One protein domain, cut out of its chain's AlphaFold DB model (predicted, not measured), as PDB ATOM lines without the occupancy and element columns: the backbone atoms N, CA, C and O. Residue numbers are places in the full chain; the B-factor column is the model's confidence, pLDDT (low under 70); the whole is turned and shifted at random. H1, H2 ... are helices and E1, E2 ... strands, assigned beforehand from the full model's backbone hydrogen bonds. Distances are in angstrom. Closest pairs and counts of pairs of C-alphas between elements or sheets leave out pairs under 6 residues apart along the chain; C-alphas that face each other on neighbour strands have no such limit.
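AT A GLANCE: This is residues 4 to 183 of the 183 residues of an uncharacterized protein of Candidatus Korarchaeota archaeon (UniProt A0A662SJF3). A strongly twisted wall of five antiparallel strands, in the order E1 E4 E5 E6 E3, has the long helix H7 packed on one face and H5 over the same face, while H2 grazes it and leads into H3. At one end of the longest axis the small antiparallel pair E2 E7 has H4 and H6 next to it, with H1 packed on H4; at the other end is the hairpin E8 E9. The printed part has 180 residues, with seven named helices and nine named strands in the order H1 H2 H3 E1 H4 E2 E3 H5 E4 E5 E6 E7 H6 H7 E8 E9. The class is mixed, and the whole is compact, with a radius of gyration of the C-alphas of 16.3 A and spans of 49 by 38 by 31 A.

HOW THE PARTS SIT: H1, residues 4 to 13, touches H4, residues 55 to 63, at a steep tilt of 43 degrees; their closest C-alphas, of Ile 4 and Leu 58, are 6.4 A apart. H2, residues 23 to 38, and H3, residues 41 to 48, form a helical hairpin at a shallow tilt of 17 degrees. The large sheet holds E1, residues 50 to 53, E4, residues 112 to 117, E5, residues 120 to 127, E6, residues 130 to 136, and E3, residues 76 to 79. Within hydrogen-bond range are N 51 and O 116 at 2.9 A, N 115 and O 122 at 2.8 A, N 125 and O 132 at 3.0 A, and N 77 and O 133 at 2.8 A. E4 E5 E6 form a meander, each strand the antiparallel neighbour of the one before. E6 runs on into E7, residues 138 to 140, which pairs with E2, residues 67 to 69, N 68 and O 139 being 2.8 A apart. H6, residues 141 to 146, touches no helix. H5, residues 85 to 96, and H7, residues 153 to 169, are on the same face of the large sheet, two layers, helices on one face of a sheet; the closest C-alphas of H7 and E6, of Leu 157 and His 135, are 6.2 A apart. E8, residues 173 to 176, and E9, residues 179 to 182, form a hairpin, with N 174 and O 181 2.7 A apart. Every O i to N i+4 pair is within hydrogen-bond range in H1, H3, H4, H5 and H7; H2 has 10 of 12, and H6 0 of 2, with 1 of 3 O i to N i+3 pairs.

IN THESE COORDINATES: H1 begins at C-alpha 4 (36.690, 53.267, -8.777). H2 measures 23.0 A, E5 21.5 A and H7 24.0 A. E9 ends at C-alpha 182 (68.045, 50.594, 9.130).

THE WHOLE: The C-alphas farthest apart, of Asp 145 and Thr 179, are 51.7 A apart. The printed part has no cut. H5 to E4 is a long link of 15 residues. The pLDDT is under 70 at residues 16 to 18, 102 to 109 and 175 to 183.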
ATOM      1  N   ILE A   4      35.622  53.368  -7.776       88.62
ATOM      2  CA  ILE A   4      36.690  53.267  -8.777       88.62
ATOM      3  C   ILE A   4      36.677  54.500  -9.685       88.62
ATOM      4  O   ILE A   4      37.720  55.092  -9.956       88.62
ATOM      5  N   GLU A   5      35.497  54.916 -10.145       87.62
ATOM      6  CA  GLU A   5      35.356  56.108 -10.982       87.62
ATOM      7  C   GLU A   5      35.788  57.388 -10.266       87.62
ATOM      8  O   GLU A   5      36.479  58.211 -10.864       87.62
ATOM      9  N   SER A   6      35.430  57.534  -8.989       86.62
ATOM     10  CA  SER A   6      35.871  58.664  -8.175       86.62
ATOM     11  C   SER A   6      37.391  58.692  -8.023       86.62
ATOM     12  O   SER A   6      37.996  59.735  -8.239       86.62
ATOM     13  N   ILE A   7      38.011  57.556  -7.688       86.69
ATOM     14  CA  ILE A   7      39.465  57.447  -7.506       86.69
ATOM     15  C   ILE A   7      40.194  57.792  -8.804       86.69
ATOM     16  O   ILE A   7      41.111  58.606  -8.789       86.69
ATOM     17  N   LEU A   8      39.775  57.199  -9.926       87.62
ATOM     18  CA  LEU A   8      40.412  57.421 -11.226       87.62
ATOM     19  C   LEU A   8      40.297  58.873 -11.699       87.62
ATOM     20  O   LEU A   8      41.212  59.366 -12.351       87.62
ATOM     21  N   ARG A   9      39.185  59.546 -11.387       87.25
ATOM     22  CA  ARG A   9      38.974  60.947 -11.757       87.25
ATOM     23  C   ARG A   9      39.876  61.893 -10.966       87.25
ATOM     24  O   ARG A   9      40.482  62.769 -11.570       87.25
ATOM     25  N   GLU A  10      39.952  61.736  -9.647       82.94
ATOM     26  CA  GLU A  10      40.827  62.568  -8.805       82.94
ATOM     27  C   GLU A  10      42.303  62.358  -9.172       82.94
ATOM     28  O   GLU A  10      43.047  63.315  -9.370       82.94
ATOM     29  N   ASP A  11      42.692  61.101  -9.388       83.12
ATOM     30  CA  ASP A  11      44.034  60.732  -9.839       83.12
ATOM     31  C   ASP A  11      44.428  61.380 -11.179       83.12
ATOM     32  O   ASP A  11      45.589  61.731 -11.384       83.12
ATOM     33  N   GLU A  12      43.475  61.565 -12.093       84.25
ATOM     34  CA  GLU A  12      43.704  62.261 -13.362       84.25
ATOM     35  C   GLU A  12      43.881  63.777 -13.182       84.25
ATOM     36  O   GLU A  12      44.672  64.381 -13.904       84.25
ATOM     37  N   LEU A  13      43.193  64.389 -12.212       82.88
ATOM     38  CA  LEU A  13      43.287  65.827 -11.933       82.88
ATOM     39  C   LEU A  13      44.615  66.219 -11.269       82.88
ATOM     40  O   LEU A  13      45.149  67.286 -11.559       82.88
ATOM     41  N   GLU A  14      45.150  65.362 -10.399       75.44
ATOM     42  CA  GLU A  14      46.368  65.612  -9.608       75.44
ATOM     43  C   GLU A  14      47.666  65.168 -10.322       75.44
ATOM     44  O   GLU A  14      48.779  65.277  -9.785       75.44
ATOM     45  N   ARG A  15      47.560  64.606 -11.534       73.50
ATOM     46  CA  ARG A  15      48.715  64.084 -12.274       73.50
ATOM     47  C   ARG A  15      49.440  65.150 -13.076       73.50
ATOM     48  O   ARG A  15      48.871  65.855 -13.901       73.50
ATOM     49  N   GLU A  16      50.759  65.139 -12.914       67.75
ATOM     50  CA  GLU A  16      51.696  65.951 -13.694       67.75
ATOM     51  C   GLU A  16      52.385  65.140 -14.811       67.75
ATOM     52  O   GLU A  16      52.919  65.721 -15.754       67.75
ATOM     53  N   SER A  17      52.374  63.799 -14.733       68.44
ATOM     54  CA  SER A  17      52.983  62.896 -15.722       68.44
ATOM     55  C   SER A  17      52.273  61.538 -15.793       68.44
ATOM     56  O   SER A  17      51.542  61.151 -14.875       68.44
ATOM     57  N   GLU A  18      52.516  60.785 -16.873       68.50
ATOM     58  CA  GLU A  18      52.161  59.362 -16.908       68.50
ATOM     59  C   GLU A  18      53.003  58.571 -15.897       68.50
ATOM     60  O   GLU A  18      54.114  58.967 -15.540       68.50
ATOM     61  N   GLU A  19      52.434  57.480 -15.398       71.38
ATOM     62  CA  GLU A  19      53.072  56.577 -14.440       71.38
ATOM     63  C   GLU A  19      53.442  55.281 -15.145       71.38
ATOM     64  O   GLU A  19      52.672  54.793 -15.974       71.38
ATOM     65  N   ASP A  20      54.589  54.718 -14.772       77.75
ATOM     66  CA  ASP A  20      54.983  53.388 -15.210       77.75
ATOM     67  C   ASP A  20      54.039  52.327 -14.617       77.75
ATOM     68  O   ASP A  20      53.952  52.194 -13.389       77.75
ATOM     69  N   PRO A  21      53.351  51.529 -15.455       82.69
ATOM     70  CA  PRO A  21      52.516  50.436 -14.973       82.69
ATOM     71  C   PRO A  21      53.320  49.499 -14.065       82.69
ATOM     72  O   PRO A  21      54.455  49.146 -14.387       82.69
ATOM     73  N   ASN A  22      52.727  49.040 -12.961       85.56
ATOM     74  CA  ASN A  22      53.383  48.188 -11.965       85.56
ATOM     75  C   ASN A  22      54.587  48.829 -11.249       85.56
ATOM     76  O   ASN A  22      55.438  48.096 -10.732       85.56
ATOM     77  N   TYR A  23      54.671  50.161 -11.170       89.31
ATOM     78  CA  TYR A  23      55.738  50.847 -10.432       89.31
ATOM     79  C   TYR A  23      55.890  50.314  -8.997       89.31
ATOM     80  O   TYR A  23      56.966  49.840  -8.629       89.31
ATOM     81  N   GLY A  24      54.808  50.302  -8.209       90.38
ATOM     82  CA  GLY A  24      54.872  49.877  -6.805       90.38
ATOM     83  C   GLY A  24      55.297  48.416  -6.622       90.38
ATOM     84  O   GLY A  24      56.113  48.105  -5.755       90.38
ATOM     85  N   ASN A  25      54.839  47.525  -7.506       93.94
ATOM     86  CA  ASN A  25      55.255  46.118  -7.506       93.94
ATOM     87  C   ASN A  25      56.718  45.946  -7.916       93.94
ATOM     88  O   ASN A  25      57.420  45.104  -7.363       93.94
ATOM     89  N   SER A  26      57.207  46.766  -8.846       92.81
ATOM     90  CA  SER A  26      58.619  46.767  -9.234       92.81
ATOM     91  C   SER A  26      59.515  47.198  -8.070       92.81
ATOM     92  O   SER A  26      60.563  46.591  -7.850       92.81
ATOM     93  N   VAL A  27      59.087  48.191  -7.279       92.44
ATOM     94  CA  VAL A  27      59.786  48.596  -6.048       92.44
ATOM     95  C   VAL A  27      59.776  47.470  -5.013       92.44
ATOM     96  O   VAL A  27      60.828  47.157  -4.458       92.44
ATOM     97  N   LEU A  28      58.634  46.810  -4.801       94.19
ATOM     98  CA  LEU A  28      58.511  45.683  -3.870       94.19
ATOM     99  C   LEU A  28      59.401  44.497  -4.255       94.19
ATOM    100  O   LEU A  28      60.070  43.918  -3.397       94.19
ATOM    101  N   LEU A  29      59.458  44.157  -5.542       94.56
ATOM    102  CA  LEU A  29      60.328  43.097  -6.050       94.56
ATOM    103  C   LEU A  29      61.804  43.418  -5.807       94.56
ATOM    104  O   LEU A  29      62.524  42.573  -5.278       94.56
ATOM    105  N   GLN A  30      62.238  44.644  -6.113       92.62
ATOM    106  CA  GLN A  30      63.602  45.089  -5.815       92.62
ATOM    107  C   GLN A  30      63.879  45.041  -4.309       92.62
ATOM    108  O   GLN A  30      64.919  44.543  -3.882       92.62
ATOM    109  N   TYR A  31      62.943  45.510  -3.484       92.56
ATOM    110  CA  TYR A  31      63.075  45.469  -2.033       92.56
ATOM    111  C   TYR A  31      63.301  44.039  -1.524       92.56
ATOM    112  O   TYR A  31      64.225  43.789  -0.747       92.56
ATOM    113  N   LEU A  32      62.494  43.086  -1.993       93.94
ATOM    114  CA  LEU A  32      62.623  41.673  -1.646       93.94
ATOM    115  C   LEU A  32      63.925  41.051  -2.166       93.94
ATOM    116  O   LEU A  32      64.515  40.241  -1.455       93.94
ATOM    117  N   GLU A  33      64.395  41.435  -3.352       93.50
ATOM    118  CA  GLU A  33      65.673  40.971  -3.907       93.50
ATOM    119  C   GLU A  33      66.864  41.434  -3.056       93.50
ATOM    120  O   GLU A  33      67.726  40.632  -2.698       93.50
ATOM    121  N   PHE A  34      66.895  42.712  -2.669       90.06
ATOM    122  CA  PHE A  34      68.007  43.275  -1.897       90.06
ATOM    123  C   PHE A  34      67.968  42.908  -0.410       90.06
ATOM    124  O   PHE A  34      69.015  42.729   0.222       90.06
ATOM    125  N   PHE A  35      66.772  42.837   0.175       90.38
ATOM    126  CA  PHE A  35      66.604  42.791   1.626       90.38
ATOM    127  C   PHE A  35      65.807  41.598   2.139       90.38
ATOM    128  O   PHE A  35      65.815  41.371   3.346       90.38
ATOM    129  N   GLY A  36      65.170  40.810   1.271       89.69
ATOM    130  CA  GLY A  36      64.262  39.736   1.674       89.69
ATOM    131  C   GLY A  36      64.883  38.734   2.647       89.69
ATOM    132  O   GLY A  36      64.238  38.365   3.621       89.69
ATOM    133  N   GLU A  37      66.146  38.347   2.451       90.50
ATOM    134  CA  GLU A  37      66.856  37.407   3.341       90.50
ATOM    135  C   GLU A  37      67.158  37.962   4.742       90.50
ATOM    136  O   GLU A  37      67.506  37.208   5.645       90.50
ATOM    137  N   GLN A  38      67.039  39.276   4.934       88.88
ATOM    138  CA  GLN A  38      67.254  39.940   6.224       88.88
ATOM    139  C   GLN A  38      65.948  40.130   6.999       88.88
ATOM    140  O   GLN A  38      65.984  40.505   8.170       88.88
ATOM    141  N   LEU A  39      64.807  39.911   6.346       89.50
ATOM    142  CA  LEU A  39      63.498  39.994   6.969       89.50
ATOM    143  C   LEU A  39      63.183  38.685   7.685       89.50
ATOM    144  O   LEU A  39      63.580  37.600   7.255       89.50
ATOM    145  N   GLU A  40      62.391  38.781   8.747       90.88
ATOM    146  CA  GLU A  40      61.808  37.594   9.353       90.88
ATOM    147  C   GLU A  40      60.952  36.832   8.334       90.88
ATOM    148  O   GLU A  40      60.310  37.420   7.456       90.88
ATOM    149  N   GLU A  41      60.907  35.507   8.464       92.69
ATOM    150  CA  GLU A  41      60.222  34.644   7.500       92.69
ATOM    151  C   GLU A  41      58.751  35.039   7.301       92.69
ATOM    152  O   GLU A  41      58.280  35.088   6.163       92.69
ATOM    153  N   SER A  42      58.050  35.390   8.384       91.75
ATOM    154  CA  SER A  42      56.659  35.846   8.336       91.75
ATOM    155  C   SER A  42      56.493  37.138   7.538       91.75
ATOM    156  O   SER A  42      55.566  37.239   6.739       91.75
ATOM    157  N   MET A  43      57.411  38.098   7.690       92.19
ATOM    158  CA  MET A  43      57.377  39.362   6.945       92.19
ATOM    159  C   MET A  43      57.675  39.149   5.471       92.19
ATOM    160  O   MET A  43      56.965  39.661   4.612       92.19
ATOM    161  N   ARG A  44      58.706  38.354   5.171       94.06
ATOM    162  CA  ARG A  44      59.055  38.008   3.793       94.06
ATOM    163  C   ARG A  44      57.897  37.299   3.099       94.06
ATOM    164  O   ARG A  44      57.648  37.565   1.929       94.06
ATOM    165  N   LYS A  45      57.201  36.396   3.796       95.56
ATOM    166  CA  LYS A  45      56.020  35.714   3.258       95.56
ATOM    167  C   LYS A  45      54.873  36.695   3.018       95.56
ATOM    168  O   LYS A  45      54.348  36.719   1.916       95.56
ATOM    169  N   PHE A  46      54.557  37.538   4.001       96.69
ATOM    170  CA  PHE A  46      53.547  38.584   3.853       96.69
ATOM    171  C   PHE A  46      53.817  39.467   2.630       96.69
ATOM    172  O   PHE A  46      52.956  39.582   1.770       96.69
ATOM    173  N   LEU A  47      55.028  40.013   2.500       95.94
ATOM    174  CA  LEU A  47      55.395  40.879   1.378       95.94
ATOM    175  C   LEU A  47      55.346  40.170   0.015       95.94
ATOM    176  O   LEU A  47      55.079  40.821  -0.983       95.94
ATOM    177  N   LYS A  48      55.585  38.853  -0.045       96.25
ATOM    178  CA  LYS A  48      55.433  38.064  -1.282       96.25
ATOM    179  C   LYS A  48      53.973  37.833  -1.678       96.25
ATOM    180  O   LYS A  48      53.710  37.593  -2.851       96.25
ATOM    181  N   ASP A  49      53.062  37.887  -0.712       97.12
ATOM    182  CA  ASP A  49      51.623  37.689  -0.909       97.12
ATOM    183  C   ASP A  49      50.877  39.021  -1.154       97.12
ATOM    184  O   ASP A  49      49.666  39.012  -1.379       97.12
ATOM    185  N   VAL A  50      51.579  40.159  -1.078       96.94
ATOM    186  CA  VAL A  50      51.037  41.504  -1.311       96.94
ATOM    187  C   VAL A  50      51.313  41.944  -2.742       96.94
ATOM    188  O   VAL A  50      52.444  41.872  -3.219       96.94
ATOM    189  N   HIS A  51      50.287  42.487  -3.388       96.44
ATOM    190  CA  HIS A  51      50.387  43.144  -4.686       96.44
ATOM    191  C   HIS A  51      49.842  44.571  -4.580       96.44
ATOM    192  O   HIS A  51      48.768  44.796  -4.029       96.44
ATOM    193  N   VAL A  52      50.592  45.557  -5.066       94.69
ATOM    194  CA  VAL A  52      50.199  46.972  -5.042       94.69
ATOM    195  C   VAL A  52      49.330  47.264  -6.262       94.69
ATOM    196  O   VAL A  52      49.755  47.056  -7.399       94.69
ATOM    197  N   LEU A  53      48.117  47.760  -6.040       93.25
ATOM    198  CA  LEU A  53      47.179  48.096  -7.104       93.25
ATOM    199  C   LEU A  53      47.358  49.553  -7.526       93.25
ATOM    200  O   LEU A  53      47.255  50.477  -6.720       93.25
ATOM    201  N   ASP A  54      47.597  49.745  -8.819       89.62
ATOM    202  CA  ASP A  54      47.708  51.054  -9.462       89.62
ATOM    203  C   ASP A  54      46.451  51.390 -10.293       89.62
ATOM    204  O   ASP A  54      45.464  50.644 -10.348       89.62
ATOM    205  N   ARG A  55      46.494  52.524 -11.000       88.25
ATOM    206  CA  ARG A  55      45.404  52.966 -11.881       88.25
ATOM    207  C   ARG A  55      45.042  51.948 -12.967       88.25
ATOM    208  O   ARG A  55      43.889  51.892 -13.386       88.25
ATOM    209  N   HIS A  56      46.009  51.182 -13.475       90.12
ATOM    210  CA  HIS A  56      45.778  50.228 -14.557       90.12
ATOM    211  C   HIS A  56      44.979  49.034 -14.047       90.12
ATOM    212  O   HIS A  56      44.078  48.568 -14.747       90.12
ATOM    213  N   HIS A  57      45.237  48.608 -12.809       92.31
ATOM    214  CA  HIS A  57      44.429  47.600 -12.129       92.31
ATOM    215  C   HIS A  57      42.989  48.088 -11.944       92.31
ATOM    216  O   HIS A  57      42.054  47.401 -12.345       92.31
ATOM    217  N   LEU A  58      42.797  49.314 -11.448       90.75
ATOM    218  CA  LEU A  58      41.462  49.902 -11.287       90.75
ATOM    219  C   LEU A  58      40.699  50.032 -12.615       90.75
ATOM    220  O   LEU A  58      39.511  49.710 -12.685       90.75
ATOM    221  N   LYS A  59      41.378  50.450 -13.691       91.44
ATOM    222  CA  LYS A  59      40.796  50.461 -15.041       91.44
ATOM    223  C   LYS A  59      40.409  49.054 -15.500       91.44
ATOM    224  O   LYS A  59      39.328  48.890 -16.055       91.44
ATOM    225  N   SER A  60      41.241  48.039 -15.244       91.94
ATOM    226  CA  SER A  60      40.919  46.638 -15.562       91.94
ATOM    227  C   SER A  60      39.651  46.172 -14.844       91.94
ATOM    228  O   SER A  60      38.725  45.703 -15.510       91.94
ATOM    229  N   LEU A  61      39.570  46.397 -13.528       91.31
ATOM    230  CA  LEU A  61      38.410  46.035 -12.707       91.31
ATOM    231  C   LEU A  61      37.120  46.662 -13.262       91.31
ATOM    232  O   LEU A  61      36.147  45.956 -13.532       91.31
ATOM    233  N   LYS A  62      37.130  47.973 -13.535       90.38
ATOM    234  CA  LYS A  62      35.959  48.695 -14.063       90.38
ATOM    235  C   LYS A  62      35.603  48.290 -15.494       90.38
ATOM    236  O   LYS A  62      34.443  48.027 -15.812       90.38
ATOM    237  N   GLU A  63      36.574  48.316 -16.403       89.94
ATOM    238  CA  GLU A  63      36.308  48.257 -17.843       89.94
ATOM    239  C   GLU A  63      36.189  46.829 -18.362       89.94
ATOM    240  O   GLU A  63      35.299  46.561 -19.178       89.94
ATOM    241  N   LYS A  64      37.061  45.929 -17.895       85.50
ATOM    242  CA  LYS A  64      37.131  44.541 -18.365       85.50
ATOM    243  C   LYS A  64      36.265  43.622 -17.522       85.50
ATOM    244  O   LYS A  64      35.490  42.854 -18.079       85.50
ATOM    245  N   GLU A  65      36.383  43.722 -16.204       85.12
ATOM    246  CA  GLU A  65      35.730  42.795 -15.272       85.12
ATOM    247  C   GLU A  65      34.332  43.271 -14.855       85.12
ATOM    248  O   GLU A  65      33.552  42.491 -14.316       85.12
ATOM    249  N   LYS A  66      33.983  44.528 -15.175       89.19
ATOM    250  CA  LYS A  66      32.703  45.166 -14.817       89.19
ATOM    251  C   LYS A  66      32.438  45.141 -13.306       89.19
ATOM    252  O   LYS A  66      31.290  45.034 -12.869       89.19
ATOM    253  N   LEU A  67      33.514  45.256 -12.534       90.44
ATOM    254  CA  LEU A  67      33.492  45.288 -11.082       90.44
ATOM    255  C   LEU A  67      33.522  46.725 -10.569       90.44
ATOM    256  O   LEU A  67      34.116  47.619 -11.175       90.44
ATOM    257  N   GLU A  68      32.884  46.914  -9.427       91.19
ATOM    258  CA  GLU A  68      33.004  48.078  -8.564       91.19
ATOM    259  C   GLU A  68      33.538  47.628  -7.198       91.19
ATOM    260  O   GLU A  68      33.604  46.430  -6.912       91.19
ATOM    261  N   LEU A  69      33.984  48.578  -6.379       92.00
ATOM    262  CA  LEU A  69      34.498  48.319  -5.040       92.00
ATOM    263  C   LEU A  69      33.579  48.919  -3.988       92.00
ATOM    264  O   LEU A  69      32.941  49.940  -4.238       92.00
ATOM    265  N   HIS A  70      33.659  48.332  -2.794       89.69
ATOM    266  CA  HIS A  70      32.945  48.707  -1.581       89.69
ATOM    267  C   HIS A  70      31.485  48.275  -1.553       89.69
ATOM    268  O   HIS A  70      30.686  48.642  -2.409       89.69
ATOM    269  N   VAL A  71      31.130  47.562  -0.492       91.12
ATOM    270  CA  VAL A  71      29.746  47.216  -0.173       91.12
ATOM    271  C   VAL A  71      29.412  47.656   1.246       91.12
ATOM    272  O   VAL A  71      30.294  47.837   2.094       91.12
ATOM    273  N   GLU A  72      28.122  47.841   1.520       89.81
ATOM    274  CA  GLU A  72      27.676  48.190   2.865       89.81
ATOM    275  C   GLU A  72      28.091  47.097   3.864       89.81
ATOM    276  O   GLU A  72      27.878  45.904   3.649       89.81
ATOM    277  N   GLY A  73      28.709  47.518   4.970       91.31
ATOM    278  CA  GLY A  73      29.215  46.613   6.000       91.31
ATOM    279  C   GLY A  73      30.656  46.139   5.800       91.31
ATOM    280  O   GLY A  73      31.123  45.354   6.626       91.31
ATOM    281  N   ASP A  74      31.371  46.606   4.768       95.19
ATOM    282  CA  ASP A  74      32.804  46.324   4.633       95.19
ATOM    283  C   ASP A  74      33.563  46.722   5.916       95.19
ATOM    284  O   ASP A  74      33.384  47.836   6.433       95.19
ATOM    285  N   PRO A  75      34.402  45.826   6.469       96.94
ATOM    286  CA  PRO A  75      35.093  46.097   7.715       96.94
ATOM    287  C   PRO A  75      36.188  47.147   7.525       96.94
ATOM    288  O   PRO A  75      36.826  47.250   6.473       96.94
ATOM    289  N   TYR A  76      36.458  47.892   8.595       96.31
ATOM    290  CA  TYR A  76      37.572  48.829   8.651       96.31
ATOM    291  C   TYR A  76      38.242  48.828  10.025       96.31
ATOM    292  O   TYR A  76      37.620  48.533  11.047       96.31
ATOM    293  N   LEU A  77      39.524  49.185  10.054       95.62
ATOM    294  CA  LEU A  77      40.325  49.352  11.264       95.62
ATOM    295  C   LEU A  77      40.951  50.746  11.252       95.62
ATOM    296  O   LEU A  77      41.587  51.128  10.273       95.62
ATOM    297  N   LYS A  78      40.808  51.499  12.347       92.88
ATOM    298  CA  LYS A  78      41.438  52.817  12.527       92.88
ATOM    299  C   LYS A  78      42.415  52.774  13.697       92.88
ATOM    300  O   LYS A  78      42.035  52.425  14.811       92.88
ATOM    301  N   TYR A  79      43.649  53.198  13.451       89.38
ATOM    302  CA  TYR A  79      44.693  53.332  14.463       89.38
ATOM    303  C   TYR A  79      45.076  54.804  14.625       89.38
ATOM    304  O   TYR A  79      45.610  55.433  13.710       89.38
ATOM    305  N   GLY A  80      44.801  55.370  15.801       84.88
ATOM    306  CA  GLY A  80      45.122  56.761  16.140       84.88
ATOM    307  C   GLY A  80      46.569  56.927  16.598       84.88
ATOM    308  O   GLY A  80      46.808  57.200  17.773       84.88
ATOM    309  N   TRP A  81      47.535  56.732  15.696       80.88
ATOM    310  CA  TRP A  81      48.971  56.788  16.010       80.88
ATOM    311  C   TRP A  81      49.702  57.892  15.243       80.88
ATOM    312  O   TRP A  81      50.574  57.603  14.419       80.88
ATOM    313  N   PRO A  82      49.418  59.172  15.540       75.50
ATOM    314  CA  PRO A  82      49.997  60.284  14.794       75.50
ATOM    315  C   PRO A  82      51.530  60.298  14.846       75.50
ATOM    316  O   PRO A  82      52.182  60.648  13.868       75.50
ATOM    317  N   ALA A  83      52.130  59.845  15.953       81.00
ATOM    318  CA  ALA A  83      53.584  59.772  16.098       81.00
ATOM    319  C   ALA A  83      54.248  58.701  15.210       81.00
ATOM    320  O   ALA A  83      55.430  58.821  14.894       81.00
ATOM    321  N   LEU A  84      53.511  57.661  14.803       81.06
ATOM    322  CA  LEU A  84      54.025  56.586  13.948       81.06
ATOM    323  C   LEU A  84      53.725  56.816  12.464       81.06
ATOM    324  O   LEU A  84      54.350  56.162  11.634       81.06
ATOM    325  N   LEU A  85      52.836  57.759  12.123       83.44
ATOM    326  CA  LEU A  85      52.494  58.093  10.738       83.44
ATOM    327  C   LEU A  85      53.727  58.384   9.866       83.44
ATOM    328  O   LEU A  85      53.834  57.762   8.809       83.44
ATOM    329  N   PRO A  86      54.701  59.224  10.286       84.81
ATOM    330  CA  PRO A  86      55.893  59.458   9.474       84.81
ATOM    331  C   PRO A  86      56.701  58.177   9.254       84.81
ATOM    332  O   PRO A  86      57.096  57.884   8.131       84.81
ATOM    333  N   ARG A  87      56.913  57.380  10.312       86.62
ATOM    334  CA  ARG A  87      57.676  56.121  10.245       86.62
ATOM    335  C   ARG A  87      57.001  55.105   9.327       86.62
ATOM    336  O   ARG A  87      57.695  54.486   8.524       86.62
ATOM    337  N   LEU A  88      55.678  54.958   9.426       87.44
ATOM    338  CA  LEU A  88      54.892  54.139   8.508       87.44
ATOM    339  C   LEU A  88      55.098  54.627   7.079       87.44
ATOM    340  O   LEU A  88      55.527  53.844   6.242       87.44
ATOM    341  N   PHE A  89      54.833  55.905   6.812       86.44
ATOM    342  CA  PHE A  89      54.903  56.452   5.462       86.44
ATOM    343  C   PHE A  89      56.286  56.258   4.834       86.44
ATOM    344  O   PHE A  89      56.382  55.739   3.725       86.44
ATOM    345  N   PHE A  90      57.363  56.569   5.565       87.38
ATOM    346  CA  PHE A  90      58.729  56.324   5.093       87.38
ATOM    347  C   PHE A  90      58.936  54.858   4.709       87.38
ATOM    348  O   PHE A  90      59.411  54.561   3.616       87.38
ATOM    349  N   LYS A  91      58.534  53.931   5.578       90.44
ATOM    350  CA  LYS A  91      58.662  52.498   5.315       90.44
ATOM    351  C   LYS A  91      57.858  52.061   4.093       90.44
ATOM    352  O   LYS A  91      58.405  51.361   3.244       90.44
ATOM    353  N   LEU A  92      56.611  52.513   3.963       91.50
ATOM    354  CA  LEU A  92      55.778  52.212   2.800       91.50
ATOM    355  C   LEU A  92      56.426  52.688   1.503       91.50
ATOM    356  O   LEU A  92      56.520  51.904   0.569       91.50
ATOM    357  N   VAL A  93      56.947  53.915   1.461       90.31
ATOM    358  CA  VAL A  93      57.608  54.453   0.261       90.31
ATOM    359  C   VAL A  93      58.823  53.613  -0.138       90.31
ATOM    360  O   VAL A  93      59.042  53.360  -1.320       90.31
ATOM    361  N   HIS A  94      59.602  53.133   0.831       89.06
ATOM    362  CA  HIS A  94      60.781  52.313   0.547       89.06
ATOM    363  C   HIS A  94      60.468  50.867   0.151       89.06
ATOM    364  O   HIS A  94      61.297  50.246  -0.514       89.06
ATOM    365  N   MET A  95      59.317  50.327   0.557       91.12
ATOM    366  CA  MET A  95      58.898  48.963   0.215       91.12
ATOM    367  C   MET A  95      57.993  48.903  -1.014       91.12
ATOM    368  O   MET A  95      58.081  47.955  -1.780       91.12
ATOM    369  N   PHE A  96      57.135  49.897  -1.209       91.94
ATOM    370  CA  PHE A  96      56.054  49.883  -2.197       91.94
ATOM    371  C   PHE A  96      56.115  51.064  -3.171       91.94
ATOM    372  O   PHE A  96      55.243  51.193  -4.024       91.94
ATOM    373  N   GLY A  97      57.123  51.935  -3.056       89.31
ATOM    374  CA  GLY A  97      57.213  53.171  -3.831       89.31
ATOM    375  C   GLY A  97      56.266  54.250  -3.310       89.31
ATOM    376  O   GLY A  97      55.467  54.017  -2.402       89.31
ATOM    377  N   TYR A  98      56.351  55.457  -3.874       86.50
ATOM    378  CA  TYR A  98      55.353  56.494  -3.597       86.50
ATOM    379  C   TYR A  98      53.950  56.020  -4.005       86.50
ATOM    380  O   TYR A  98      53.834  55.315  -5.011       86.50
ATOM    381  N   PRO A  99      52.892  56.397  -3.259       80.06
ATOM    382  CA  PRO A  99      51.538  56.015  -3.622       80.06
ATOM    383  C   PRO A  99      51.216  56.556  -5.014       80.06
ATOM    384  O   PRO A  99      51.311  57.756  -5.274       80.06
ATOM    385  N   SER A 100      50.879  55.639  -5.912       71.94
ATOM    386  CA  SER A 100      50.622  55.925  -7.317       71.94
ATOM    387  C   SER A 100      49.291  56.619  -7.556       71.94
ATOM    388  O   SER A 100      49.155  57.383  -8.508       71.94
ATOM    389  N   LEU A 101      48.314  56.361  -6.687       74.88
ATOM    390  CA  LEU A 101      46.998  56.975  -6.728       74.88
ATOM    391  C   LEU A 101      47.029  58.291  -5.953       74.88
ATOM    392  O   LEU A 101      47.088  58.300  -4.721       74.88
ATOM    393  N   LYS A 102      46.970  59.407  -6.679       69.88
ATOM    394  CA  LYS A 102      46.901  60.747  -6.087       69.88
ATOM    395  C   LYS A 102      45.441  61.153  -5.921       69.88
ATOM    396  O   LYS A 102      44.835  61.668  -6.847       69.88
ATOM    397  N   VAL A 103      44.853  60.884  -4.756       66.50
ATOM    398  CA  VAL A 103      43.434  61.179  -4.505       66.50
ATOM    399  C   VAL A 103      43.309  62.286  -3.465       66.50
ATOM    400  O   VAL A 103      43.604  62.073  -2.287       66.50
ATOM    401  N   SER A 104      42.814  63.442  -3.895       62.44
ATOM    402  CA  SER A 104      42.338  64.505  -3.011       62.44
ATOM    403  C   SER A 104      40.825  64.352  -2.842       62.44
ATOM    404  O   SER A 104      40.101  64.206  -3.822       62.44
ATOM    405  N   ILE A 105      40.309  64.358  -1.610       57.12
ATOM    406  CA  ILE A 105      38.855  64.437  -1.377       57.12
ATOM    407  C   ILE A 105      38.568  65.811  -0.778       57.12
ATOM    408  O   ILE A 105      38.823  66.068   0.397       57.12
ATOM    409  N   GLY A 106      38.038  66.725  -1.595       61.19
ATOM    410  CA  GLY A 106      37.791  68.105  -1.173       61.19
ATOM    411  C   GLY A 106      39.093  68.877  -0.940       61.19
ATOM    412  O   GLY A 106      39.868  69.060  -1.870       61.19
ATOM    413  N   TYR A 107      39.318  69.358   0.288       53.16
ATOM    414  CA  TYR A 107      40.535  70.096   0.678       53.16
ATOM    415  C   TYR A 107      41.555  69.234   1.437       53.16
ATOM    416  O   TYR A 107      42.563  69.755   1.914       53.16
ATOM    417  N   GLU A 108      41.291  67.935   1.594       60.34
ATOM    418  CA  GLU A 108      42.161  67.023   2.331       60.34
ATOM    419  C   GLU A 108      42.991  66.182   1.357       60.34
ATOM    420  O   GLU A 108      42.464  65.352   0.611       60.34
ATOM    421  N   SER A 109      44.307  66.397   1.379       63.19
ATOM    422  CA  SER A 109      45.271  65.504   0.741       63.19
ATOM    423  C   SER A 109      45.571  64.346   1.692       63.19
ATOM    424  O   SER A 109      46.053  64.569   2.801       63.19
ATOM    425  N   SER A 110      45.299  63.121   1.247       70.56
ATOM    426  CA  SER A 110      45.685  61.886   1.940       70.56
ATOM    427  C   SER A 110      46.596  61.066   1.033       70.56
ATOM    428  O   SER A 110      46.416  61.065  -0.186       70.56
ATOM    429  N   PHE A 111      47.571  60.358   1.596       76.69
ATOM    430  CA  PHE A 111      48.236  59.285   0.873       76.69
ATOM    431  C   PHE A 111      47.342  58.046   0.894       76.69
ATOM    432  O   PHE A 111      46.740  57.703   1.912       76.69
ATOM    433  N   ARG A 112      47.261  57.353  -0.243       86.25
ATOM    434  CA  ARG A 112      46.417  56.172  -0.405       86.25
ATOM    435  C   ARG A 112      47.181  55.074  -1.125       86.25
ATOM    436  O   ARG A 112      47.652  55.277  -2.239       86.25
ATOM    437  N   TYR A 113      47.245  53.901  -0.513       91.88
ATOM    438  CA  TYR A 113      47.651  52.669  -1.178       91.88
ATOM    439  C   TYR A 113      46.448  51.745  -1.308       91.88
ATOM    440  O   TYR A 113      45.641  51.629  -0.385       91.88
ATOM    441  N   LEU A 114      46.357  51.065  -2.444       94.38
ATOM    442  CA  LEU A 114      45.480  49.920  -2.622       94.38
ATOM    443  C   LEU A 114      46.352  48.678  -2.745       94.38
ATOM    444  O   LEU A 114      47.330  48.669  -3.492       94.38
ATOM    445  N   PHE A 115      45.994  47.638  -2.011       96.38
ATOM    446  CA  PHE A 115      46.684  46.362  -2.024       96.38
ATOM    447  C   PHE A 115      45.705  45.254  -2.372       96.38
ATOM    448  O   PHE A 115      44.568  45.260  -1.910       96.38
ATOM    449  N   GLU A 116      46.167  44.278  -3.134       96.81
ATOM    450  CA  GLU A 116      45.577  42.953  -3.165       96.81
ATOM    451  C   GLU A 116      46.387  42.044  -2.237       96.81
ATOM    452  O   GLU A 116      47.617  41.996  -2.295       96.81
ATOM    453  N   TYR A 117      45.688  41.334  -1.355       97.75
ATOM    454  CA  TYR A 117      46.274  40.390  -0.417       97.75
ATOM    455  C   TYR A 117      45.351  39.185  -0.260       97.75
ATOM    456  O   TYR A 117      44.206  39.317   0.171       97.75
ATOM    457  N   LYS A 118      45.839  37.996  -0.638       95.44
ATOM    458  CA  LYS A 118      45.072  36.732  -0.607       95.44
ATOM    459  C   LYS A 118      43.702  36.808  -1.313       95.44
ATOM    460  O   LYS A 118      42.752  36.161  -0.882       95.44
ATOM    461  N   GLY A 119      43.596  37.590  -2.389       94.06
ATOM    462  CA  GLY A 119      42.347  37.804  -3.134       94.06
ATOM    463  C   GLY A 119      41.385  38.820  -2.507       94.06
ATOM    464  O   GLY A 119      40.243  38.933  -2.945       94.06
ATOM    465  N   HIS A 120      41.820  39.560  -1.483       96.62
ATOM    466  CA  HIS A 120      41.077  40.667  -0.884       96.62
ATOM    467  C   HIS A 120      41.720  41.994  -1.283       96.62
ATOM    468  O   HIS A 120      42.945  42.111  -1.268       96.62
ATOM    469  N   ILE A 121      40.901  43.002  -1.587       96.94
ATOM    470  CA  ILE A 121      41.380  44.362  -1.842       96.94
ATOM    471  C   ILE A 121      41.319  45.152  -0.535       96.94
ATOM    472  O   ILE A 121      40.300  45.150   0.157       96.94
ATOM    473  N   ILE A 122      42.424  45.802  -0.185       97.38
ATOM    474  CA  ILE A 122      42.584  46.565   1.049       97.38
ATOM    475  C   ILE A 122      43.094  47.958   0.700       97.38
ATOM    476  O   ILE A 122      44.139  48.120   0.074       97.38
ATOM    477  N   GLU A 123      42.362  48.972   1.138       94.56
ATOM    478  CA  GLU A 123      42.803  50.357   1.121       94.56
ATOM    479  C   GLU A 123      43.519  50.698   2.424       94.56
ATOM    480  O   GLU A 123      43.016  50.451   3.519       94.56
ATOM    481  N   LEU A 124      44.678  51.330   2.288       92.88
ATOM    482  CA  LEU A 124      45.390  51.990   3.367       92.88
ATOM    483  C   LEU A 124      45.437  53.485   3.077       92.88
ATOM    484  O   LEU A 124      45.986  53.894   2.052       92.88
ATOM    485  N   ARG A 125      44.920  54.300   3.993       88.56
ATOM    486  CA  ARG A 125      45.009  55.760   3.896       88.56
ATOM    487  C   ARG A 125      45.281  56.413   5.239       88.56
ATOM    488  O   ARG A 125      44.899  55.869   6.279       88.56
ATOM    489  N   ASP A 126      45.884  57.592   5.228       85.69
ATOM    490  CA  ASP A 126      45.819  58.475   6.387       85.69
ATOM    491  C   ASP A 126      44.512  59.273   6.389       85.69
ATOM    492  O   ASP A 126      43.982  59.671   5.354       85.69
ATOM    493  N   HIS A 127      43.941  59.451   7.577       81.25
ATOM    494  CA  HIS A 127      42.742  60.260   7.761       81.25
ATOM    495  C   HIS A 127      42.658  60.758   9.207       81.25
ATOM    496  O   HIS A 127      42.778  59.965  10.147       81.25
ATOM    497  N   GLU A 128      42.448  62.067   9.385       78.94
ATOM    498  CA  GLU A 128      42.303  62.733  10.694       78.94
ATOM    499  C   GLU A 128      43.425  62.398  11.699       78.94
ATOM    500  O   GLU A 128      43.179  62.147  12.880       78.94
ATOM    501  N   GLY A 129      44.678  62.333  11.238       75.88
ATOM    502  CA  GLY A 129      45.825  62.010  12.099       75.88
ATOM    503  C   GLY A 129      45.895  60.544  12.550       75.88
ATOM    504  O   GLY A 129      46.653  60.217  13.467       75.88
ATOM    505  N   GLY A 130      45.128  59.657  11.912       84.94
ATOM    506  CA  GLY A 130      45.201  58.211  12.082       84.94
ATOM    507  C   GLY A 130      45.478  57.479  10.773       84.94
ATOM    508  O   GLY A 130      45.439  58.054   9.687       84.94
ATOM    509  N   ILE A 131      45.740  56.183  10.903       89.38
ATOM    510  CA  ILE A 131      45.876  55.246   9.789       89.38
ATOM    511  C   ILE A 131      44.583  54.456   9.710       89.38
ATOM    512  O   ILE A 131      44.134  53.923  10.731       89.38
ATOM    513  N   VAL A 132      43.999  54.364   8.522       91.75
ATOM    514  CA  VAL A 132      42.787  53.583   8.304       91.75
ATOM    515  C   VAL A 132      43.037  52.501   7.270       91.75
ATOM    516  O   VAL A 132      43.517  52.777   6.173       91.75
ATOM    517  N   PHE A 133      42.697  51.275   7.654       95.06
ATOM    518  CA  PHE A 133      42.654  50.108   6.791       95.06
ATOM    519  C   PHE A 133      41.190  49.826   6.476       95.06
ATOM    520  O   PHE A 133      40.408  49.593   7.397       95.06
ATOM    521  N   TYR A 134      40.820  49.841   5.205       95.38
ATOM    522  CA  TYR A 134      39.484  49.483   4.736       95.38
ATOM    523  C   TYR A 134      39.583  48.237   3.873       95.38
ATOM    524  O   TYR A 134      40.386  48.192   2.944       95.38
ATOM    525  N   HIS A 135      38.759  47.233   4.149       97.44
ATOM    526  CA  HIS A 135      38.518  46.187   3.164       97.44
ATOM    527  C   HIS A 135      37.564  46.733   2.096       97.44
ATOM    528  O   HIS A 135      36.656  47.500   2.410       97.44
ATOM    529  N   LEU A 136      37.807  46.385   0.836       94.88
ATOM    530  CA  LEU A 136      36.976  46.781  -0.292       94.88
ATOM    531  C   LEU A 136      36.490  45.520  -1.000       94.88
ATOM    532  O   LEU A 136      37.246  44.885  -1.741       94.88
ATOM    533  N   THR A 137      35.229  45.148  -0.788       94.12
ATOM    534  CA  THR A 137      34.653  43.988  -1.475       94.12
ATOM    535  C   THR A 137      34.411  44.323  -2.949       94.12
ATOM    536  O   THR A 137      33.684  45.279  -3.237       94.12
ATOM    537  N   PRO A 138      34.997  43.568  -3.899       92.25
ATOM    538  CA  PRO A 138      34.665  43.716  -5.306       92.25
ATOM    539  C   PRO A 138      33.289  43.113  -5.589       92.25
ATOM    540  O   PRO A 138      32.987  41.998  -5.157       92.25
ATOM    541  N   TYR A 139      32.464  43.829  -6.346       91.06
ATOM    542  CA  TYR A 139      31.128  43.378  -6.718       91.06
ATOM    543  C   TYR A 139      30.809  43.692  -8.175       91.06
ATOM    544  O   TYR A 139      31.270  44.690  -8.728       91.06
ATOM    545  N   SER A 140      30.012  42.837  -8.817       88.88
ATOM    546  CA  SER A 140      29.483  43.158 -10.140       88.88
ATOM    547  C   SER A 140      28.401  44.220 -10.002       88.88
ATOM    548  O   SER A 140      27.470  44.063  -9.216       88.88
ATOM    549  N   VAL A 141      28.489  45.265 -10.820       83.56
ATOM    550  CA  VAL A 141      27.504  46.356 -10.868       83.56
ATOM    551  C   VAL A 141      26.072  45.842 -11.086       83.56
ATOM    552  O   VAL A 141      25.117  46.460 -10.632       83.56
ATOM    553  N   GLU A 142      25.906  44.703 -11.756       82.88
ATOM    554  CA  GLU A 142      24.594  44.094 -12.009       82.88
ATOM    555  C   GLU A 142      23.964  43.448 -10.758       82.88
ATOM    556  O   GLU A 142      22.795  43.069 -10.787       82.88
ATOM    557  N   GLN A 143      24.723  43.305  -9.666       80.00
ATOM    558  CA  GLN A 143      24.338  42.583  -8.446       80.00
ATOM    559  C   GLN A 143      24.286  43.474  -7.191       80.00
ATOM    560  O   GLN A 143      24.124  42.947  -6.092       80.00
ATOM    561  N   GLU A 144      24.401  44.798  -7.353       76.50
ATOM    562  CA  GLU A 144      24.581  45.799  -6.285       76.50
ATOM    563  C   GLU A 144      23.640  45.614  -5.078       76.50
ATOM    564  O   GLU A 144      24.099  45.636  -3.940       76.50
ATOM    565  N   ASP A 145      22.357  45.326  -5.314       75.38
ATOM    566  CA  ASP A 145      21.333  45.252  -4.259       75.38
ATOM    567  C   ASP A 145      21.461  44.044  -3.303       75.38
ATOM    568  O   ASP A 145      20.737  43.976  -2.310       75.38
ATOM    569  N   ASN A 146      22.330  43.061  -3.584       78.44
ATOM    570  CA  ASN A 146      22.426  41.812  -2.807       78.44
ATOM    571  C   ASN A 146      23.863  41.395  -2.455       78.44
ATOM    572  O   ASN A 146      24.105  40.216  -2.176       78.44
ATOM    573  N   VAL A 147      24.824  42.319  -2.475       87.12
ATOM    574  CA  VAL A 147      26.215  41.976  -2.153       87.12
ATOM    575  C   VAL A 147      26.526  42.265  -0.692       87.12
ATOM    576  O   VAL A 147      26.331  43.367  -0.195       87.12
ATOM    577  N   THR A 148      27.030  41.246  -0.006       90.25
ATOM    578  CA  THR A 148      27.568  41.349   1.352       90.25
ATOM    579  C   THR A 148      29.094  41.349   1.313       90.25
ATOM    580  O   THR A 148      29.662  40.841   0.342       90.25
ATOM    581  N   PRO A 149      29.767  41.815   2.380       91.69
ATOM    582  CA  PRO A 149      31.220  41.749   2.474       91.69
ATOM    583  C   PRO A 149      31.774  40.354   2.171       91.69
ATOM    584  O   PRO A 149      31.162  39.331   2.509       91.69
ATOM    585  N   LEU A 150      32.945  40.307   1.534       91.75
ATOM    586  CA  LEU A 150      33.590  39.053   1.157       91.75
ATOM    587  C   LEU A 150      33.853  38.184   2.398       91.75
ATOM    588  O   LEU A 150      34.303  38.662   3.441       91.75
ATOM    589  N   LYS A 151      33.601  36.874   2.295       93.00
ATOM    590  CA  LYS A 151      33.841  35.944   3.407       93.00
ATOM    591  C   LYS A 151      35.302  36.026   3.863       93.00
ATOM    592  O   LYS A 151      36.205  35.853   3.053       93.00
ATOM    593  N   GLY A 152      35.522  36.227   5.163       94.69
ATOM    594  CA  GLY A 152      36.863  36.361   5.737       94.69
ATOM    595  C   GLY A 152      37.435  37.783   5.693       94.69
ATOM    596  O   GLY A 152      38.593  37.973   6.051       94.69
ATOM    597  N   ALA A 153      36.669  38.781   5.227       96.12
ATOM    598  CA  ALA A 153      37.141  40.159   5.090       96.12
ATOM    599  C   ALA A 153      37.701  40.734   6.398       96.12
ATOM    600  O   ALA A 153      38.746  41.376   6.377       96.12
ATOM    601  N   GLU A 154      37.045  40.483   7.534       97.31
ATOM    602  CA  GLU A 154      37.488  41.014   8.824       97.31
ATOM    603  C   GLU A 154      38.788  40.350   9.297       97.31
ATOM    604  O   GLU A 154      39.710  41.035   9.742       97.31
ATOM    605  N   GLU A 155      38.891  39.026   9.181       97.81
ATOM    606  CA  GLU A 155      40.083  38.269   9.559       97.81
ATOM    607  C   GLU A 155      41.282  38.640   8.686       97.81
ATOM    608  O   GLU A 155      42.369  38.883   9.209       97.81
ATOM    609  N   ILE A 156      41.077  38.744   7.371       97.75
ATOM    610  CA  ILE A 156      42.128  39.121   6.420       97.75
ATOM    611  C   ILE A 156      42.561  40.572   6.626       97.75
ATOM    612  O   ILE A 156      43.756  40.858   6.587       97.75
ATOM    613  N   LEU A 157      41.627  41.487   6.903       98.06
ATOM    614  CA  LEU A 157      41.954  42.880   7.199       98.06
ATOM    615  C   LEU A 157      42.796  43.005   8.475       98.06
ATOM    616  O   LEU A 157      43.773  43.756   8.493       98.06
ATOM    617  N   LYS A 158      42.448  42.257   9.532       97.81
ATOM    618  CA  LYS A 158      43.228  42.206  10.778       97.81
ATOM    619  C   LYS A 158      44.613  41.620  10.542       97.81
ATOM    620  O   LYS A 158      45.590  42.253  10.925       97.81
ATOM    621  N   GLU A 159      44.710  40.480   9.855       97.50
ATOM    622  CA  GLU A 159      45.994  39.859   9.513       97.50
ATOM    623  C   GLU A 159      46.882  40.814   8.701       97.50
ATOM    624  O   GLU A 159      48.073  40.959   8.985       97.50
ATOM    625  N   PHE A 160      46.315  41.488   7.698       97.56
ATOM    626  CA  PHE A 160      47.043  42.453   6.882       97.56
ATOM    627  C   PHE A 160      47.550  43.626   7.725       97.56
ATOM    628  O   PHE A 160      48.733  43.967   7.666       97.56
ATOM    629  N   ALA A 161      46.671  44.223   8.537       95.62
ATOM    630  CA  ALA A 161      47.031  45.335   9.403       95.62
ATOM    631  C   ALA A 161      48.120  44.928  10.406       95.62
ATOM    632  O   ALA A 161      49.110  45.637  10.542       95.62
ATOM    633  N   GLU A 162      47.997  43.774  11.061       94.88
ATOM    634  CA  GLU A 162      48.992  43.275  12.018       94.88
ATOM    635  C   GLU A 162      50.365  43.060  11.374       94.88
ATOM    636  O   GLU A 162      51.375  43.515  11.917       94.88
ATOM    637  N   ASN A 163      50.421  42.425  10.199       94.94
ATOM    638  CA  ASN A 163      51.682  42.218   9.485       94.94
ATOM    639  C   ASN A 163      52.328  43.543   9.073       94.94
ATOM    640  O   ASN A 163      53.528  43.740   9.289       94.94
ATOM    641  N   LEU A 164      51.540  44.473   8.526       93.25
ATOM    642  CA  LEU A 164      52.056  45.775   8.124       93.25
ATOM    643  C   LEU A 164      52.542  46.577   9.334       93.25
ATOM    644  O   LEU A 164      53.625  47.154   9.305       93.25
ATOM    645  N   LEU A 165      51.784  46.583  10.430       90.00
ATOM    646  CA  LEU A 165      52.169  47.279  11.653       90.00
ATOM    647  C   LEU A 165      53.419  46.670  12.292       90.00
ATOM    648  O   LEU A 165      54.266  47.414  12.778       90.00
ATOM    649  N   ARG A 166      53.599  45.347  12.233       89.56
ATOM    650  CA  ARG A 166      54.837  44.700  12.681       89.56
ATOM    651  C   ARG A 166      56.044  45.187  11.881       89.56
ATOM    652  O   ARG A 166      57.040  45.585  12.473       89.56
ATOM    653  N   ILE A 167      55.926  45.260  10.555       87.75
ATOM    654  CA  ILE A 167      56.961  45.836   9.678       87.75
ATOM    655  C   ILE A 167      57.267  47.287  10.071       87.75
ATOM    656  O   ILE A 167      58.426  47.704  10.089       87.75
ATOM    657  N   VAL A 168      56.245  48.077  10.408       82.62
ATOM    658  CA  VAL A 168      56.435  49.459  10.867       82.62
ATOM    659  C   VAL A 168      57.216  49.503  12.170       82.62
ATOM    660  O   VAL A 168      58.127  50.324  12.298       82.62
ATOM    661  N   MET A 169      56.899  48.632  13.119       83.88
ATOM    662  CA  MET A 169      57.514  48.632  14.443       83.88
ATOM    663  C   MET A 169      58.942  48.080  14.434       83.88
ATOM    664  O   MET A 169      59.813  48.687  15.056       83.88
ATOM    665  N   ASP A 170      59.211  47.023  13.677       84.06
ATOM    666  CA  ASP A 170      60.508  46.338  13.680       84.06
ATOM    667  C   ASP A 170      61.604  47.145  12.979       84.06
ATOM    668  O   ASP A 170      61.332  48.103  12.262       84.06
ATOM    669  N   VAL A 171      62.871  46.790  13.191       80.50
ATOM    670  CA  VAL A 171      63.983  47.418  12.463       80.50
ATOM    671  C   VAL A 171      64.041  46.812  11.067       80.50
ATOM    672  O   VAL A 171      64.471  45.673  10.894       80.50
ATOM    673  N   THR A 172      63.622  47.574  10.061       80.44
ATOM    674  CA  THR A 172      63.575  47.120   8.666       80.44
ATOM    675  C   THR A 172      64.547  47.927   7.814       80.44
ATOM    676  O   THR A 172      64.665  49.143   8.003       80.44
ATOM    677  N   PRO A 173      65.247  47.298   6.857       78.56
ATOM    678  CA  PRO A 173      66.076  48.033   5.919       78.56
ATOM    679  C   PRO A 173      65.217  48.943   5.042       78.56
ATOM    680  O   PRO A 173      64.115  48.577   4.641       78.56
ATOM    681  N   LEU A 174      65.744  50.123   4.742       81.12
ATOM    682  CA  LEU A 174      65.208  51.094   3.801       81.12
ATOM    683  C   LEU A 174      66.129  51.188   2.588       81.12
ATOM    684  O   LEU A 174      67.357  51.161   2.727       81.12
ATOM    685  N   HIS A 175      65.528  51.337   1.409       67.81
ATOM    686  CA  HIS A 175      66.241  51.425   0.140       67.81
ATOM    687  C   HIS A 175      66.386  52.882  -0.326       67.81
ATOM    688  O   HIS A 175      65.448  53.449  -0.881       67.81
ATOM    689  N   TYR A 176      67.558  53.494  -0.136       62.88
ATOM    690  CA  TYR A 176      67.867  54.839  -0.646       62.88
ATOM    691  C   TYR A 176      68.795  54.762  -1.858       62.88
ATOM    692  O   TYR A 176      70.005  54.922  -1.713       62.88
ATOM    693  N   GLY A 177      68.248  54.485  -3.047       55.22
ATOM    694  CA  GLY A 177      69.018  54.522  -4.301       55.22
ATOM    695  C   GLY A 177      70.331  53.726  -4.241       55.22
ATOM    696  O   GLY A 177      71.374  54.232  -4.646       55.22
ATOM    697  N   GLY A 178      70.298  52.523  -3.652       50.22
ATOM    698  CA  GLY A 178      71.473  51.670  -3.435       50.22
ATOM    699  C   GLY A 178      72.175  51.812  -2.074       50.22
ATOM    700  O   GLY A 178      73.058  51.013  -1.769       50.22
ATOM    701  N   THR A 179      71.784  52.763  -1.219       49.06
ATOM    702  CA  THR A 179      72.287  52.882   0.163       49.06
ATOM    703  C   THR A 179      71.301  52.273   1.159       49.06
ATOM    704  O   THR A 179      70.111  52.594   1.150       49.06
ATOM    705  N   LYS A 180      71.803  51.400   2.040       58.47
ATOM    706  CA  LYS A 180      71.028  50.741   3.100       58.47
ATOM    707  C   LYS A 180      71.001  51.605   4.361       58.47
ATOM    708  O   LYS A 180      72.053  51.891   4.930       58.47
ATOM    709  N   ILE A 181      69.805  51.930   4.844       65.44
ATOM    710  CA  ILE A 181      69.574  52.533   6.169       65.44
ATOM    711  C   ILE A 181      68.666  51.591   6.963       65.44
ATOM    712  O   ILE A 181      67.771  50.989   6.386       65.44
ATOM    713  N   LEU A 182      68.907  51.405   8.261       60.78
ATOM    714  CA  LEU A 182      68.045  50.594   9.130       60.78
ATOM    715  C   LEU A 182      67.160  51.525   9.960       60.78
ATOM    716  O   LEU A 182      67.697  52.411  10.629       60.78
ATOM    717  N   LEU A 183      65.838  51.330   9.917       58.03
ATOM    718  CA  LEU A 183      64.869  52.095  10.709       58.03
ATOM    719  C   LEU A 183      63.868  51.195  11.425       58.03
ATOM    720  O   LEU A 183      63.230  50.332  10.783       58.03
TER     721      LEU A 183